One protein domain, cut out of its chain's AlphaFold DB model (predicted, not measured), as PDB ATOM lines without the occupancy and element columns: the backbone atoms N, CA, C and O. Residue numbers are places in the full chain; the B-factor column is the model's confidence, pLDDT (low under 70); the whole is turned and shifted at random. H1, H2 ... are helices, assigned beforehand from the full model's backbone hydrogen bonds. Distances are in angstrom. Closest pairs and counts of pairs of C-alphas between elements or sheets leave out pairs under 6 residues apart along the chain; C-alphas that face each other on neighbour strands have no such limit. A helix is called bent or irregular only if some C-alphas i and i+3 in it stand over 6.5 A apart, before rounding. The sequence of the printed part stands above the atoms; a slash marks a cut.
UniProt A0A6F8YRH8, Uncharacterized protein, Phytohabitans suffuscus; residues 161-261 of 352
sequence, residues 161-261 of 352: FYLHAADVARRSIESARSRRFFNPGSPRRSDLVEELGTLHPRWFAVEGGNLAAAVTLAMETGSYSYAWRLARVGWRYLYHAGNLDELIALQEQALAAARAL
ATOM      1  N   PHE A 161      -9.710 -37.572  13.296       97.94
ATOM      2  CA  PHE A 161     -10.197 -36.917  14.504       97.94
ATOM      3  C   PHE A 161     -10.098 -37.828  15.730       97.94
ATOM      4  O   PHE A 161      -9.495 -37.431  16.728       97.94
ATOM      5  N   TYR A 162     -10.608 -39.062  15.657       97.69
ATOM      6  CA  TYR A 162     -10.524 -39.993  16.786       97.69
ATOM      7  C   TYR A 162      -9.082 -40.332  17.165       97.69
ATOM      8  O   TYR A 162      -8.772 -40.429  18.356       97.69
ATOM      9  N   LEU A 163      -8.183 -40.461  16.185       98.12
ATOM     10  CA  LEU A 163      -6.765 -40.704  16.440       98.12
ATOM     11  C   LEU A 163      -6.157 -39.576  17.272       98.12
ATOM     12  O   LEU A 163      -5.480 -39.829  18.273       98.12
ATOM     13  N   HIS A 164      -6.399 -38.332  16.869       97.75
ATOM     14  CA  HIS A 164      -5.810 -37.176  17.527       97.75
ATOM     15  C   HIS A 164      -6.497 -36.827  18.851       97.75
ATOM     16  O   HIS A 164      -5.800 -36.486  19.808       97.75
ATOM     17  N   ALA A 165      -7.813 -37.006  18.969       96.25
ATOM     18  CA  ALA A 165      -8.530 -36.881  20.237       96.25
ATOM     19  C   ALA A 165      -8.020 -37.904  21.272       96.25
ATOM     20  O   ALA A 165      -7.670 -37.547  22.402       96.25
ATOM     21  N   ALA A 166      -7.858 -39.167  20.866       95.88
ATOM     22  CA  ALA A 166      -7.287 -40.201  21.723       95.88
ATOM     23  C   ALA A 166      -5.800 -39.947  22.041       95.88
ATOM     24  O   ALA A 166      -5.351 -40.249  23.151       95.88
ATOM     25  N   ASP A 167      -5.025 -39.354  21.125       95.38
ATOM     26  CA  ASP A 167      -3.647 -38.930  21.405       95.38
ATOM     27  C   ASP A 167      -3.580 -37.831  22.476       95.38
ATOM     28  O   ASP A 167      -2.714 -37.881  23.352       95.38
ATOM     29  N   VAL A 168      -4.503 -36.865  22.455       94.56
ATOM     30  CA  VAL A 168      -4.620 -35.852  23.515       94.56
ATOM     31  C   VAL A 168      -4.924 -36.529  24.852       94.56
ATOM     32  O   VAL A 168      -4.193 -36.322  25.825       94.56
ATOM     33  N   ALA A 169      -5.930 -37.407  24.896       93.62
ATOM     34  CA  ALA A 169      -6.318 -38.105  26.119       93.62
ATOM     35  C   ALA A 169      -5.193 -39.003  26.669       93.62
ATOM     36  O   ALA A 169      -4.910 -38.974  27.874       93.62
ATOM     37  N   ARG A 170      -4.481 -39.760  25.815       92.19
ATOM     38  CA  ARG A 170      -3.437 -40.697  26.275       92.19
ATOM     39  C   ARG A 170      -2.250 -39.992  26.934       92.19
ATOM     40  O   ARG A 170      -1.548 -40.607  27.738       92.19
ATOM     41  N   ARG A 171      -1.976 -38.720  26.604       90.38
ATOM     42  CA  ARG A 171      -0.826 -37.969  27.150       90.38
ATOM     43  C   ARG A 171      -0.888 -37.822  28.670       90.38
ATOM     44  O   ARG A 171       0.168 -37.737  29.296       90.38
ATOM     45  N   SER A 172      -2.092 -37.850  29.243       88.19
ATOM     46  CA  SER A 172      -2.322 -37.799  30.691       88.19
ATOM     47  C   SER A 172      -2.031 -39.126  31.417       88.19
ATOM     48  O   SER A 172      -1.726 -39.108  32.606       88.19
ATOM     49  N   ILE A 173      -2.069 -40.268  30.713       90.31
ATOM     50  CA  ILE A 173      -1.879 -41.616  31.290       90.31
ATOM     51  C   ILE A 173      -0.558 -42.285  30.888       90.31
ATOM     52  O   ILE A 173      -0.061 -43.170  31.582       90.31
ATOM     53  N   GLU A 174       0.037 -41.905  29.757       90.81
ATOM     54  CA  GLU A 174       1.306 -42.471  29.300       90.81
ATOM     55  C   GLU A 174       2.507 -41.663  29.782       90.81
ATOM     56  O   GLU A 174       2.564 -40.453  29.598       90.81
ATOM     57  N   SER A 175       3.534 -42.341  30.302       89.88
ATOM     58  CA  SER A 175       4.819 -41.712  30.617       89.88
ATOM     59  C   SER A 175       5.549 -41.233  29.356       89.88
ATOM     60  O   SER A 175       5.419 -41.825  28.281       89.88
ATOM     61  N   ALA A 176       6.405 -40.213  29.489       88.69
ATOM     62  CA  ALA A 176       7.202 -39.681  28.376       88.69
ATOM     63  C   ALA A 176       8.020 -40.766  27.645       88.69
ATOM     64  O   ALA A 176       8.122 -40.750  26.419       88.69
ATOM     65  N   ARG A 177       8.533 -41.762  28.385       86.75
ATOM     66  CA  ARG A 177       9.256 -42.906  27.814       86.75
ATOM     67  C   ARG A 177       8.373 -43.774  26.918       86.75
ATOM     68  O   ARG A 177       8.863 -44.239  25.898       86.75
ATOM     69  N   SER A 178       7.113 -44.011  27.280       86.31
ATOM     70  CA  SER A 178       6.176 -44.772  26.438       86.31
ATOM     71  C   SER A 178       5.760 -43.980  25.200       86.31
ATOM     72  O   SER A 178       5.631 -44.554  24.121       86.31
ATOM     73  N   ARG A 179       5.614 -42.655  25.331       89.00
ATOM     74  CA  ARG A 179       5.153 -41.800  24.230       89.00
ATOM     75  C   ARG A 179       6.125 -41.730  23.052       89.00
ATOM     76  O   ARG A 179       5.664 -41.572  21.935       89.00
ATOM     77  N   ARG A 180       7.434 -41.909  23.270       89.00
ATOM     78  CA  ARG A 180       8.454 -41.860  22.199       89.00
ATOM     79  C   ARG A 180       8.329 -42.963  21.138       89.00
ATOM     80  O   ARG A 180       8.950 -42.863  20.094       89.00
ATOM     81  N   PHE A 181       7.588 -44.028  21.441       88.38
ATOM     82  CA  PHE A 181       7.387 -45.178  20.557       88.38
ATOM     83  C   PHE A 181       6.174 -45.015  19.634       88.38
ATOM     84  O   PHE A 181       5.716 -45.983  19.037       88.38
ATOM     85  N   PHE A 182       5.587 -43.820  19.590       92.88
ATOM     86  CA  PHE A 182       4.437 -43.550  18.752       92.88
ATOM     87  C   PHE A 182       4.330 -42.063  18.419       92.88
ATOM     88  O   PHE A 182       4.279 -41.222  19.321       92.88
ATOM     89  N   ASN A 183       4.233 -41.759  17.126       92.31
ATOM     90  CA  ASN A 183       3.928 -40.429  16.619       92.31
ATOM     91  C   ASN A 183       2.638 -40.493  15.778       92.31
ATOM     92  O   ASN A 183       2.649 -41.156  14.734       92.31
ATOM     93  N   PRO A 184       1.544 -39.821  16.188       93.56
ATOM     94  CA  PRO A 184       0.314 -39.792  15.396       93.56
ATOM     95  C   PRO A 184       0.468 -38.982  14.094       93.56
ATOM     96  O   PRO A 184      -0.304 -39.181  13.163       93.56
ATOM     97  N   GLY A 185       1.484 -38.118  13.984       94.75
ATOM     98  CA  GLY A 185       1.582 -37.112  12.926       94.75
ATOM     99  C   GLY A 185       0.842 -35.825  13.299       94.75
ATOM    100  O   GLY A 185       0.588 -35.573  14.480       94.75
ATOM    101  N   SER A 186       0.519 -35.010  12.297       95.56
ATOM    102  CA  SER A 186      -0.253 -33.775  12.471       95.56
ATOM    103  C   SER A 186      -1.725 -34.008  12.122       95.56
ATOM    104  O   SER A 186      -1.974 -34.624  11.084       95.56
ATOM    105  N   PRO A 187      -2.678 -33.489  12.920       96.94
ATOM    106  CA  PRO A 187      -4.100 -33.606  12.613       96.94
ATOM    107  C   PRO A 187      -4.462 -32.839  11.345       96.94
ATOM    108  O   PRO A 187      -3.960 -31.736  11.115       96.94
ATOM    109  N   ARG A 188      -5.403 -33.377  10.564       96.00
ATOM    110  CA  ARG A 188      -6.005 -32.666   9.421       96.00
ATOM    111  C   ARG A 188      -6.844 -31.473   9.871       96.00
ATOM    112  O   ARG A 188      -6.941 -30.479   9.158       96.00
ATOM    113  N   ARG A 189      -7.462 -31.588  11.048       95.94
ATOM    114  CA  ARG A 189      -8.333 -30.582  11.670       95.94
ATOM    115  C   ARG A 189      -7.780 -30.172  13.030       95.94
ATOM    116  O   ARG A 189      -8.295 -30.585  14.067       95.94
ATOM    117  N   SER A 190      -6.689 -29.402  13.024       96.44
ATOM    118  CA  SER A 190      -6.081 -28.895  14.262       96.44
ATOM    119  C   SER A 190      -7.052 -28.033  15.066       96.44
ATOM    120  O   SER A 190      -7.053 -28.128  16.285       96.44
ATOM    121  N   ASP A 191      -7.940 -27.299  14.388       96.75
ATOM    122  CA  ASP A 191      -9.014 -26.507  14.990       96.75
ATOM    123  C   ASP A 191      -9.912 -27.338  15.920       96.75
ATOM    124  O   ASP A 191     -10.222 -26.912  17.028       96.75
ATOM    125  N   LEU A 192     -10.279 -28.558  15.510       96.56
ATOM    126  CA  LEU A 192     -11.113 -29.447  16.324       96.56
ATOM    127  C   LEU A 192     -10.341 -30.048  17.503       96.56
ATOM    128  O   LEU A 192     -10.905 -30.255  18.571       96.56
ATOM    129  N   VAL A 193      -9.051 -30.340  17.321       94.94
ATOM    130  CA  VAL A 193      -8.200 -30.890  18.387       94.94
ATOM    131  C   VAL A 193      -7.878 -29.826  19.439       94.94
ATOM    132  O   VAL A 193      -7.806 -30.142  20.625       94.94
ATOM    133  N   GLU A 194      -7.706 -28.573  19.023       93.69
ATOM    134  CA  GLU A 194      -7.511 -27.426  19.911       93.69
ATOM    135  C   GLU A 194      -8.756 -27.155  20.764       93.69
ATOM    136  O   GLU A 194      -8.616 -26.941  21.970       93.69
ATOM    137  N   GLU A 195      -9.957 -27.264  20.183       92.50
ATOM    138  CA  GLU A 195     -11.234 -27.121  20.902       92.50
ATOM    139  C   GLU A 195     -11.389 -28.145  22.040       92.50
ATOM    140  O   GLU A 195     -11.893 -27.820  23.114       92.50
ATOM    141  N   LEU A 196     -10.902 -29.380  21.854       89.19
ATOM    142  CA  LEU A 196     -10.922 -30.408  22.905       89.19
ATOM    143  C   LEU A 196     -10.068 -30.026  24.127       89.19
ATOM    144  O   LEU A 196     -10.292 -30.540  25.228       89.19
ATOM    145  N   GLY A 197      -9.066 -29.160  23.944       88.19
ATOM    146  CA  GLY A 197      -8.163 -28.718  24.997       88.19
ATOM    147  C   GLY A 197      -7.438 -29.879  25.688       88.19
ATOM    148  O   GLY A 197      -6.778 -30.703  25.058       88.19
ATOM    149  N   THR A 198      -7.515 -29.928  27.020       85.94
ATOM    150  CA  THR A 198      -6.939 -31.028  27.810       85.94
ATOM    151  C   THR A 198      -8.022 -32.025  28.189       85.94
ATOM    152  O   THR A 198      -8.937 -31.702  28.943       85.94
ATOM    153  N   LEU A 199      -7.872 -33.268  27.735       87.25
ATOM    154  CA  LEU A 199      -8.806 -34.345  28.047       87.25
ATOM    155  C   LEU A 199      -8.368 -35.141  29.282       87.25
ATOM    156  O   LEU A 199      -7.219 -35.570  29.406       87.25
ATOM    157  N   HIS A 200      -9.316 -35.380  30.189       85.94
ATOM    158  CA  HIS A 200      -9.128 -36.269  31.333       85.94
ATOM    159  C   HIS A 200      -9.161 -37.742  30.873       85.94
ATOM    160  O   HIS A 200      -9.944 -38.068  29.981       85.94
ATOM    161  N   PRO A 201      -8.444 -38.682  31.528       80.56
ATOM    162  CA  PRO A 201      -8.495 -40.118  31.204       80.56
ATOM    163  C   PRO A 201      -9.901 -40.736  31.123       80.56
ATOM    164  O   PRO A 201     -10.098 -41.761  30.476       80.56
ATOM    165  N   ARG A 202     -10.890 -40.109  31.773       87.12
ATOM    166  CA  ARG A 202     -12.309 -40.506  31.732       87.12
ATOM    167  C   ARG A 202     -12.927 -40.369  30.341       87.12
ATOM    168  O   ARG A 202     -13.938 -41.009  30.096       87.12
ATOM    169  N   TRP A 203     -12.315 -39.596  29.447       93.38
ATOM    170  CA  TRP A 203     -12.716 -39.505  28.046       93.38
ATOM    171  C   TRP A 203     -12.762 -40.886  27.383       93.38
ATOM    172  O   TRP A 203     -13.752 -41.216  26.746       93.38
ATOM    173  N   PHE A 204     -11.779 -41.755  27.646       93.38
ATOM    174  CA  PHE A 204     -11.786 -43.124  27.116       93.38
ATOM    175  C   PHE A 204     -12.941 -43.985  27.643       93.38
ATOM    176  O   PHE A 204     -13.332 -44.934  26.978       93.38
ATOM    177  N   ALA A 205     -13.503 -43.672  28.815       91.56
ATOM    178  CA  ALA A 205     -14.679 -44.387  29.312       91.56
ATOM    179  C   ALA A 205     -15.958 -44.004  28.547       91.56
ATOM    180  O   ALA A 205     -16.900 -44.786  28.524       91.56
ATOM    181  N   VAL A 206     -15.989 -42.811  27.943       91.56
ATOM    182  CA  VAL A 206     -17.097 -42.329  27.104       91.56
ATOM    183  C   VAL A 206     -16.876 -42.762  25.653       91.56
ATOM    184  O   VAL A 206     -17.764 -43.329  25.036       91.56
ATOM    185  N   GLU A 207     -15.670 -42.551  25.126       94.38
ATOM    186  CA  GLU A 207     -15.345 -42.746  23.707       94.38
ATOM    187  C   GLU A 207     -14.732 -44.112  23.381       94.38
ATOM    188  O   GLU A 207     -14.435 -44.385  22.223       94.38
ATOM    189  N   GLY A 208     -14.517 -44.989  24.366       92.50
ATOM    190  CA  GLY A 208     -13.861 -46.286  24.154       92.50
ATOM    191  C   GLY A 208     -14.570 -47.148  23.108       92.50
ATOM    192  O   GLY A 208     -13.921 -47.660  22.196       92.50
ATOM    193  N   GLY A 209     -15.903 -47.217  23.177       92.69
ATOM    194  CA  GLY A 209     -16.717 -47.920  22.180       92.69
ATOM    195  C   GLY A 209     -16.601 -47.302  20.785       92.69
ATOM    196  O   GLY A 209     -16.448 -48.022  19.801       92.69
ATOM    197  N   ASN A 210     -16.574 -45.971  20.699       95.25
ATOM    198  CA  ASN A 210     -16.390 -45.256  19.436       95.25
ATOM    199  C   ASN A 210     -14.987 -45.469  18.852       95.25
ATOM    200  O   ASN A 210     -14.841 -45.645  17.645       95.25
ATOM    201  N   LEU A 211     -13.955 -45.534  19.697       96.00
ATOM    202  CA  LEU A 211     -12.587 -45.828  19.277       96.00
ATOM    203  C   LEU A 211     -12.461 -47.257  18.726       96.00
ATOM    204  O   LEU A 211     -11.824 -47.460  17.693       96.00
ATOM    205  N   ALA A 212     -13.086 -48.241  19.377       95.94
ATOM    206  CA  ALA A 212     -13.135 -49.617  18.882       95.94
ATOM    207  C   ALA A 212     -13.902 -49.720  17.548       95.94
ATOM    208  O   ALA A 212     -13.454 -50.387  16.608       95.94
ATOM    209  N   ALA A 213     -15.019 -48.997  17.431       95.69
ATOM    210  CA  ALA A 213     -15.788 -48.900  16.195       95.69
ATOM    211  C   ALA A 213     -14.994 -48.217  15.064       95.69
ATOM    212  O   ALA A 213     -15.096 -48.630  13.910       95.69
ATOM    213  N   ALA A 214     -14.152 -47.229  15.383       97.94
ATOM    214  CA  ALA A 214     -13.264 -46.572  14.426       97.94
ATOM    215  C   ALA A 214     -12.141 -47.502  13.928       97.94
ATOM    216  O   ALA A 214     -11.813 -47.478  12.744       97.94
ATOM    217  N   VAL A 215     -11.575 -48.360  14.789       98.25
ATOM    218  CA  VAL A 215     -10.614 -49.399  14.355       98.25
ATOM    219  C   VAL A 215     -11.274 -50.355  13.359       98.25
ATOM    220  O   VAL A 215     -10.695 -50.634  12.312       98.25
ATOM    221  N   THR A 216     -12.496 -50.800  13.659       96.75
ATOM    222  CA  THR A 216     -13.259 -51.711  12.790       96.75
ATOM    223  C   THR A 216     -13.578 -51.052  11.447       96.75
ATOM    224  O   THR A 216     -13.271 -51.618  10.401       96.75
ATOM    225  N   LEU A 217     -14.072 -49.808  11.464       96.38
ATOM    226  CA  LEU A 217     -14.323 -49.026  10.251       96.38
ATOM    227  C   LEU A 217     -13.054 -48.890   9.400       96.38
ATOM    228  O   LEU A 217     -13.090 -49.104   8.193       96.38
ATOM    229  N   ALA A 218     -11.913 -48.590  10.027       98.25
ATOM    230  CA  ALA A 218     -10.640 -48.472   9.326       98.25
ATOM    231  C   ALA A 218     -10.188 -49.790   8.671       98.25
ATOM    232  O   ALA A 218      -9.530 -49.755   7.632       98.25
ATOM    233  N   MET A 219     -10.530 -50.944   9.254       97.75
ATOM    234  CA  MET A 219     -10.293 -52.252   8.636       97.75
ATOM    235  C   MET A 219     -11.208 -52.475   7.429       97.75
ATOM    236  O   MET A 219     -10.726 -52.868   6.368       97.75
ATOM    237  N   GLU A 220     -12.502 -52.191   7.571       95.12
ATOM    238  CA  GLU A 220     -13.514 -52.382   6.522       95.12
ATOM    239  C   GLU A 220     -13.265 -51.497   5.296       95.12
ATOM    240  O   GLU A 220     -13.463 -51.934   4.162       95.12
ATOM    241  N   THR A 221     -12.777 -50.270   5.498       95.25
ATOM    242  CA  THR A 221     -12.479 -49.330   4.407       95.25
ATOM    243  C   THR A 221     -11.058 -49.444   3.858       95.25
ATOM    244  O   THR A 221     -10.678 -48.672   2.977       95.25
ATOM    245  N   GLY A 222     -10.244 -50.374   4.372       96.69
ATOM    246  CA  GLY A 222      -8.842 -50.531   3.975       96.69
ATOM    247  C   GLY A 222      -7.928 -49.384   4.430       96.69
ATOM    248  O   GLY A 222      -6.794 -49.261   3.965       96.69
ATOM    249  N   SER A 223      -8.382 -48.545   5.362       97.56
ATOM    250  CA  SER A 223      -7.618 -47.457   5.982       97.56
ATOM    251  C   SER A 223      -6.657 -47.989   7.059       97.56
ATOM    252  O   SER A 223      -6.605 -47.486   8.183       97.56
ATOM    253  N   TYR A 224      -5.858 -49.004   6.709       98.44
ATOM    254  CA  TYR A 224      -5.049 -49.806   7.635       98.44
ATOM    255  C   TYR A 224      -4.101 -48.985   8.518       98.44
ATOM    256  O   TYR A 224      -3.858 -49.349   9.668       98.44
ATOM    257  N   SER A 225      -3.588 -47.853   8.019       98.06
ATOM    258  CA  SER A 225      -2.722 -46.970   8.811       98.06
ATOM    259  C   SER A 225      -3.467 -46.399  10.020       98.06
ATOM    260  O   SER A 225      -2.939 -46.389  11.129       98.06
ATOM    261  N   TYR A 226      -4.729 -45.996   9.853       98.44
ATOM    262  CA  TYR A 226      -5.548 -45.541  10.973       98.44
ATOM    263  C   TYR A 226      -5.894 -46.689  11.925       98.44
ATOM    264  O   TYR A 226      -5.803 -46.493  13.134       98.44
ATOM    265  N   ALA A 227      -6.195 -47.890  11.417       98.44
ATOM    266  CA  ALA A 227      -6.572 -49.039  12.248       98.44
ATOM    267  C   ALA A 227      -5.524 -49.352  13.335       98.44
ATOM    268  O   ALA A 227      -5.844 -49.377  14.527       98.44
ATOM    269  N   TRP A 228      -4.249 -49.514  12.953       98.50
ATOM    270  CA  TRP A 228      -3.209 -49.839  13.934       98.50
ATOM    271  C   TRP A 228      -2.884 -48.660  14.862       98.50
ATOM    272  O   TRP A 228      -2.614 -48.854  16.051       98.50
ATOM    273  N   ARG A 229      -2.945 -47.422  14.351       98.50
ATOM    274  CA  ARG A 229      -2.676 -46.207  15.134       98.50
ATOM    275  C   ARG A 229      -3.760 -45.950  16.184       98.50
ATOM    276  O   ARG A 229      -3.425 -45.608  17.316       98.50
ATOM    277  N   LEU A 230      -5.029 -46.166  15.840       98.31
ATOM    278  CA  LEU A 230      -6.175 -46.058  16.751       98.31
ATOM    279  C   LEU A 230      -6.093 -47.111  17.866       98.31
ATOM    280  O   LEU A 230      -6.175 -46.777  19.050       98.31
ATOM    281  N   ALA A 231      -5.810 -48.369  17.514       98.19
ATOM    282  CA  ALA A 231      -5.585 -49.421  18.504       98.19
ATOM    283  C   ALA A 231      -4.405 -49.083  19.433       98.19
ATOM    284  O   ALA A 231      -4.469 -49.278  20.652       98.19
ATOM    285  N   ARG A 232      -3.318 -48.525  18.881       97.06
ATOM    286  CA  ARG A 232      -2.152 -48.083  19.650       97.06
ATOM    287  C   ARG A 232      -2.505 -47.018  20.683       97.06
ATOM    288  O   ARG A 232      -2.045 -47.133  21.821       97.06
ATOM    289  N   VAL A 233      -3.248 -45.973  20.324       96.12
ATOM    290  CA  VAL A 233      -3.553 -44.877  21.266       96.12
ATOM    291  C   VAL A 233      -4.496 -45.315  22.389       96.12
ATOM    292  O   VAL A 233      -4.358 -44.819  23.508       96.12
ATOM    293  N   GLY A 234      -5.367 -46.299  22.142       95.38
ATOM    294  CA  GLY A 234      -6.244 -46.889  23.161       95.38
ATOM    295  C   GLY A 234      -5.547 -47.843  24.142       95.38
ATOM    296  O   GLY A 234      -6.052 -48.066  25.245       95.38
ATOM    297  N   TRP A 235      -4.366 -48.376  23.791       96.12
ATOM    298  CA  TRP A 235      -3.702 -49.447  24.552       96.12
ATOM    299  C   TRP A 235      -3.580 -49.157  26.049       96.12
ATOM    300  O   TRP A 235      -3.929 -49.997  26.880       96.12
ATOM    301  N   ARG A 236      -3.056 -47.978  26.409       94.94
ATOM    302  CA  ARG A 236      -2.695 -47.687  27.801       94.94
ATOM    303  C   ARG A 236      -3.912 -47.666  28.710       94.94
ATOM    304  O   ARG A 236      -3.827 -48.137  29.843       94.94
ATOM    305  N   TYR A 237      -5.015 -47.121  28.207       95.19
ATOM    306  CA  TYR A 237      -6.274 -47.081  28.928       95.19
ATOM    307  C   TYR A 237      -6.800 -48.497  29.164       95.19
ATOM    308  O   TYR A 237      -6.965 -48.884  30.319       95.19
ATOM    309  N   LEU A 238      -6.951 -49.297  28.102       96.06
ATOM    310  CA  LEU A 238      -7.474 -50.665  28.198       96.06
ATOM    311  C   LEU A 238      -6.612 -51.542  29.116       96.06
ATOM    312  O   LEU A 238      -7.125 -52.257  29.978       96.06
ATOM    313  N   TYR A 239      -5.286 -51.416  29.004       95.69
ATOM    314  CA  TYR A 239      -4.337 -52.132  29.851       95.69
ATOM    315  C   TYR A 239      -4.503 -51.801  31.341       95.69
ATOM    316  O   TYR A 239      -4.420 -52.702  32.180       95.69
ATOM    317  N   HIS A 240      -4.721 -50.528  31.691       93.19
ATOM    318  CA  HIS A 240      -4.903 -50.102  33.083       93.19
ATOM    319  C   HIS A 240      -6.309 -50.371  33.618       93.19
ATOM    320  O   HIS A 240      -6.431 -50.767  34.774       93.19
ATOM    321  N   ALA A 241      -7.338 -50.219  32.783       93.12
ATOM    322  CA  ALA A 241      -8.718 -50.564  33.119       93.12
ATOM    323  C   ALA A 241      -8.908 -52.077  33.318       93.12
ATOM    324  O   ALA A 241      -9.840 -52.496  33.994       93.12
ATOM    325  N   GLY A 242      -8.000 -52.902  32.778       95.06
ATOM    326  CA  GLY A 242      -8.104 -54.359  32.845       95.06
ATOM    327  C   GLY A 242      -8.989 -54.959  31.751       95.06
ATOM    328  O   GLY A 242      -9.260 -56.156  31.803       95.06
ATOM    329  N   ASN A 243      -9.371 -54.173  30.739       96.19
ATOM    330  CA  ASN A 243     -10.122 -54.614  29.561       96.19
ATOM    331  C   ASN A 243      -9.193 -55.368  28.592       96.19
ATOM    332  O   ASN A 243      -8.905 -54.916  27.484       96.19
ATOM    333  N   LEU A 244      -8.636 -56.492  29.050       97.62
ATOM    334  CA  LEU A 244      -7.583 -57.208  28.329       97.62
ATOM    335  C   LEU A 244      -8.103 -57.918  27.076       97.62
ATOM    336  O   LEU A 244      -7.368 -57.984  26.099       97.62
ATOM    337  N   ASP A 245      -9.348 -58.400  27.077       97.25
ATOM    338  CA  ASP A 245      -9.930 -59.076  25.909       97.25
ATOM    339  C   ASP A 245     -10.211 -58.089  24.769       97.25
ATOM    340  O   ASP A 245      -9.871 -58.353  23.618       97.25
ATOM    341  N   GLU A 246     -10.729 -56.903  25.097       96.69
ATOM    342  CA  GLU A 246     -10.883 -55.802  24.143       96.69
ATOM    343  C   GLU A 246      -9.521 -55.328  23.619       96.69
ATOM    344  O   GLU A 246      -9.348 -55.120  22.418       96.69
ATOM    345  N   LEU A 247      -8.513 -55.232  24.495       98.31
ATOM    346  CA  LEU A 247      -7.153 -54.915  24.071       98.31
ATOM    347  C   LEU A 247      -6.600 -55.957  23.088       98.31
ATOM    348  O   LEU A 247      -5.998 -55.572  22.089       98.31
ATOM    349  N   ILE A 248      -6.787 -57.251  23.355       98.50
ATOM    350  CA  ILE A 248      -6.356 -58.326  22.451       98.50
ATOM    351  C   ILE A 248      -7.050 -58.172  21.096       98.50
ATOM    352  O   ILE A 248      -6.359 -58.063  20.086       98.50
ATOM    353  N   ALA A 249      -8.381 -58.050  21.083       98.12
ATOM    354  CA  ALA A 249      -9.160 -57.929  19.853       98.12
ATOM    355  C   ALA A 249      -8.723 -56.730  18.990       98.12
ATOM    356  O   ALA A 249      -8.537 -56.867  17.779       98.12
ATOM    357  N   LEU A 250      -8.498 -55.558  19.596       98.19
ATOM    358  CA  LEU A 250      -8.037 -54.378  18.856       98.19
ATOM    359  C   LEU A 250      -6.598 -54.524  18.347       98.19
ATOM    360  O   LEU A 250      -6.299 -54.087  17.237       98.19
ATOM    361  N   GLN A 251      -5.694 -55.136  19.122       98.44
ATOM    362  CA  GLN A 251      -4.308 -55.334  18.680       98.44
ATOM    363  C   GLN A 251      -4.172 -56.444  17.627       98.44
ATOM    364  O   GLN A 251      -3.261 -56.385  16.805       98.44
ATOM    365  N   GLU A 252      -5.074 -57.425  17.596       98.56
ATOM    366  CA  GLU A 252      -5.147 -58.420  16.519       98.56
ATOM    367  C   GLU A 252      -5.575 -57.780  15.193       98.56
ATOM    368  O   GLU A 252      -4.928 -58.010  14.168       98.56
ATOM    369  N   GLN A 253      -6.585 -56.903  15.215       98.56
ATOM    370  CA  GLN A 253      -6.953 -56.093  14.047       98.56
ATOM    371  C   GLN A 253      -5.799 -55.178  13.611       98.56
ATOM    372  O   GLN A 253      -5.459 -55.126  12.430       98.56
ATOM    373  N   ALA A 254      -5.132 -54.517  14.563       98.50
ATOM    374  CA  ALA A 254      -3.960 -53.686  14.295       98.50
ATOM    375  C   ALA A 254      -2.812 -54.473  13.647       98.50
ATOM    376  O   ALA A 254      -2.189 -53.995  12.701       98.50
ATOM    377  N   LEU A 255      -2.549 -55.696  14.115       98.69
ATOM    378  CA  LEU A 255      -1.537 -56.572  13.534       98.69
ATOM    379  C   LEU A 255      -1.924 -57.025  12.119       98.69
ATOM    380  O   LEU A 255      -1.055 -57.102  11.250       98.69
ATOM    381  N   ALA A 256      -3.205 -57.305  11.867       98.69
ATOM    382  CA  ALA A 256      -3.700 -57.616  10.527       98.69
ATOM    383  C   ALA A 256      -3.522 -56.422   9.570       98.69
ATOM    384  O   ALA A 256      -2.953 -56.592   8.491       98.69
ATOM    385  N   ALA A 257      -3.899 -55.213   9.995       98.62
ATOM    386  CA  ALA A 257      -3.650 -53.970   9.262       98.62
ATOM    387  C   ALA A 257      -2.157 -53.745   8.981       98.62
ATOM    388  O   ALA A 257      -1.765 -53.458   7.852       98.62
ATOM    389  N   ALA A 258      -1.310 -53.911   9.995       98.31
ATOM    390  CA  ALA A 258       0.131 -53.730   9.875       98.31
ATOM    391  C   ALA A 258       0.761 -54.704   8.867       98.31
ATOM    392  O   ALA A 258       1.647 -54.322   8.105       98.31
ATOM    393  N   ARG A 259       0.277 -55.953   8.822       98.19
ATOM    394  CA  ARG A 259       0.686 -56.949   7.820       98.19
ATOM    395  C   ARG A 259       0.213 -56.585   6.417       98.19
ATOM    396  O   ARG A 259       0.984 -56.748   5.480       98.19
ATOM    397  N   ALA A 260      -1.012 -56.082   6.271       98.31
ATOM    398  CA  ALA A 260      -1.526 -55.629   4.977       98.31
ATOM    399  C   ALA A 260      -0.713 -54.454   4.399       98.31
ATOM    400  O   ALA A 260      -0.605 -54.326   3.183       98.31
ATOM    401  N   LEU A 261      -0.117 -53.628   5.265       98.00
ATOM    402  CA  LEU A 261       0.773 -52.524   4.890       98.00
ATOM    403  C   LEU A 261       2.242 -52.928   4.681       98.00
ATOM    404  O   LEU A 261       3.019 -52.095   4.223       98.00
TER     405      LEU A 261
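AT A GLANCE: This is residues 161 to 261 of the 352 residues of an uncharacterized protein of Phytohabitans suffuscus (UniProt A0A6F8YRH8). Four helices form an up-and-down bundle with H5 at its core: H1 and H6 pack on opposite sides of H5, and H4 covers a third side and reaches both of them. Short H3 packs on H1 at the edge of the bundle, away from H5 and H6, while the single turn H2 lies off to the side and touches no helix. The 101 printed residues include six named helices, H1 to H6 in chain order, and no named strand, and the class is all helix. The whole is compact, with a radius of gyration of the C-alphas of 12.8 A and spans of 33 by 31 by 26 A.

IN THESE COORDINATES: H1, residues 161 to 170, begins with C-alpha 161 at (-10.197, -36.917, 14.504) and is 14.1 A long from first to last C-alpha. H2 is residues 176 to 179, and H3 is residues 190 to 196. H4, residues 203 to 220, is 25.1 A long, with C-alpha 203 at (-12.716, -39.505, 28.046) and a kink of 37 degrees near residue 210. H5, residues 224 to 241, is 25.8 A long, with a kink of 39 degrees near residue 234. Both are irregular: C-alphas 206 and 209 are 7.5 A apart in H4, and C-alphas 233 and 236 are 7.2 A apart in H5. H6, residues 244 to 260, is 24.2 A long and ends with C-alpha 260 at (-1.526, -55.629, 4.977).

HOW THE PARTS SIT: H1, H4, H5 and H6 make the bundle, up and down, each running against the one before it in the chain. H1 touches H5 at a shallow tilt of 31 degrees, the same way; their closest C-alphas, of Leu 163 and Leu 230, are 5.4 A apart. H4 and H5 form a helical hairpin at a shallow tilt of 30 degrees, closest at the C-alphas of Val 215 and Ala 227, 4.6 A. H5 and H6 form another, at a shallow tilt of 20 degrees, closest at the C-alphas of Trp 228 and Ala 254, 3.9 A. H4 touches H6 with residues 212 to 219 alone, closest at the C-alphas of Met 219 and Ala 257, 6.9 A; the tilt of 33 degrees is only just shallow. H1 touches H4 at a steep tilt of 42 degrees, opposite ways, closest at the C-alphas of Tyr 162 and Leu 211, 6.7 A. H3 touches H1 at a steep tilt of 50 degrees, closest at the C-alphas of Ala 165 and Val 193, 6.3 A. H1 and H6 are apart. Each O i to N i+4 pair is within hydrogen-bond range in H1, H3 and H6, against 12 of 14 in H4 and in H5; H2 is too short for such a pair.

THE WHOLE: The two C-alphas farthest apart, of Glu 195 and Arg 259, are 34.7 A from each other. The printed part has no cut and no long link. Mean pLDDT of the printed part is 94.8, and no printed residue is under 70.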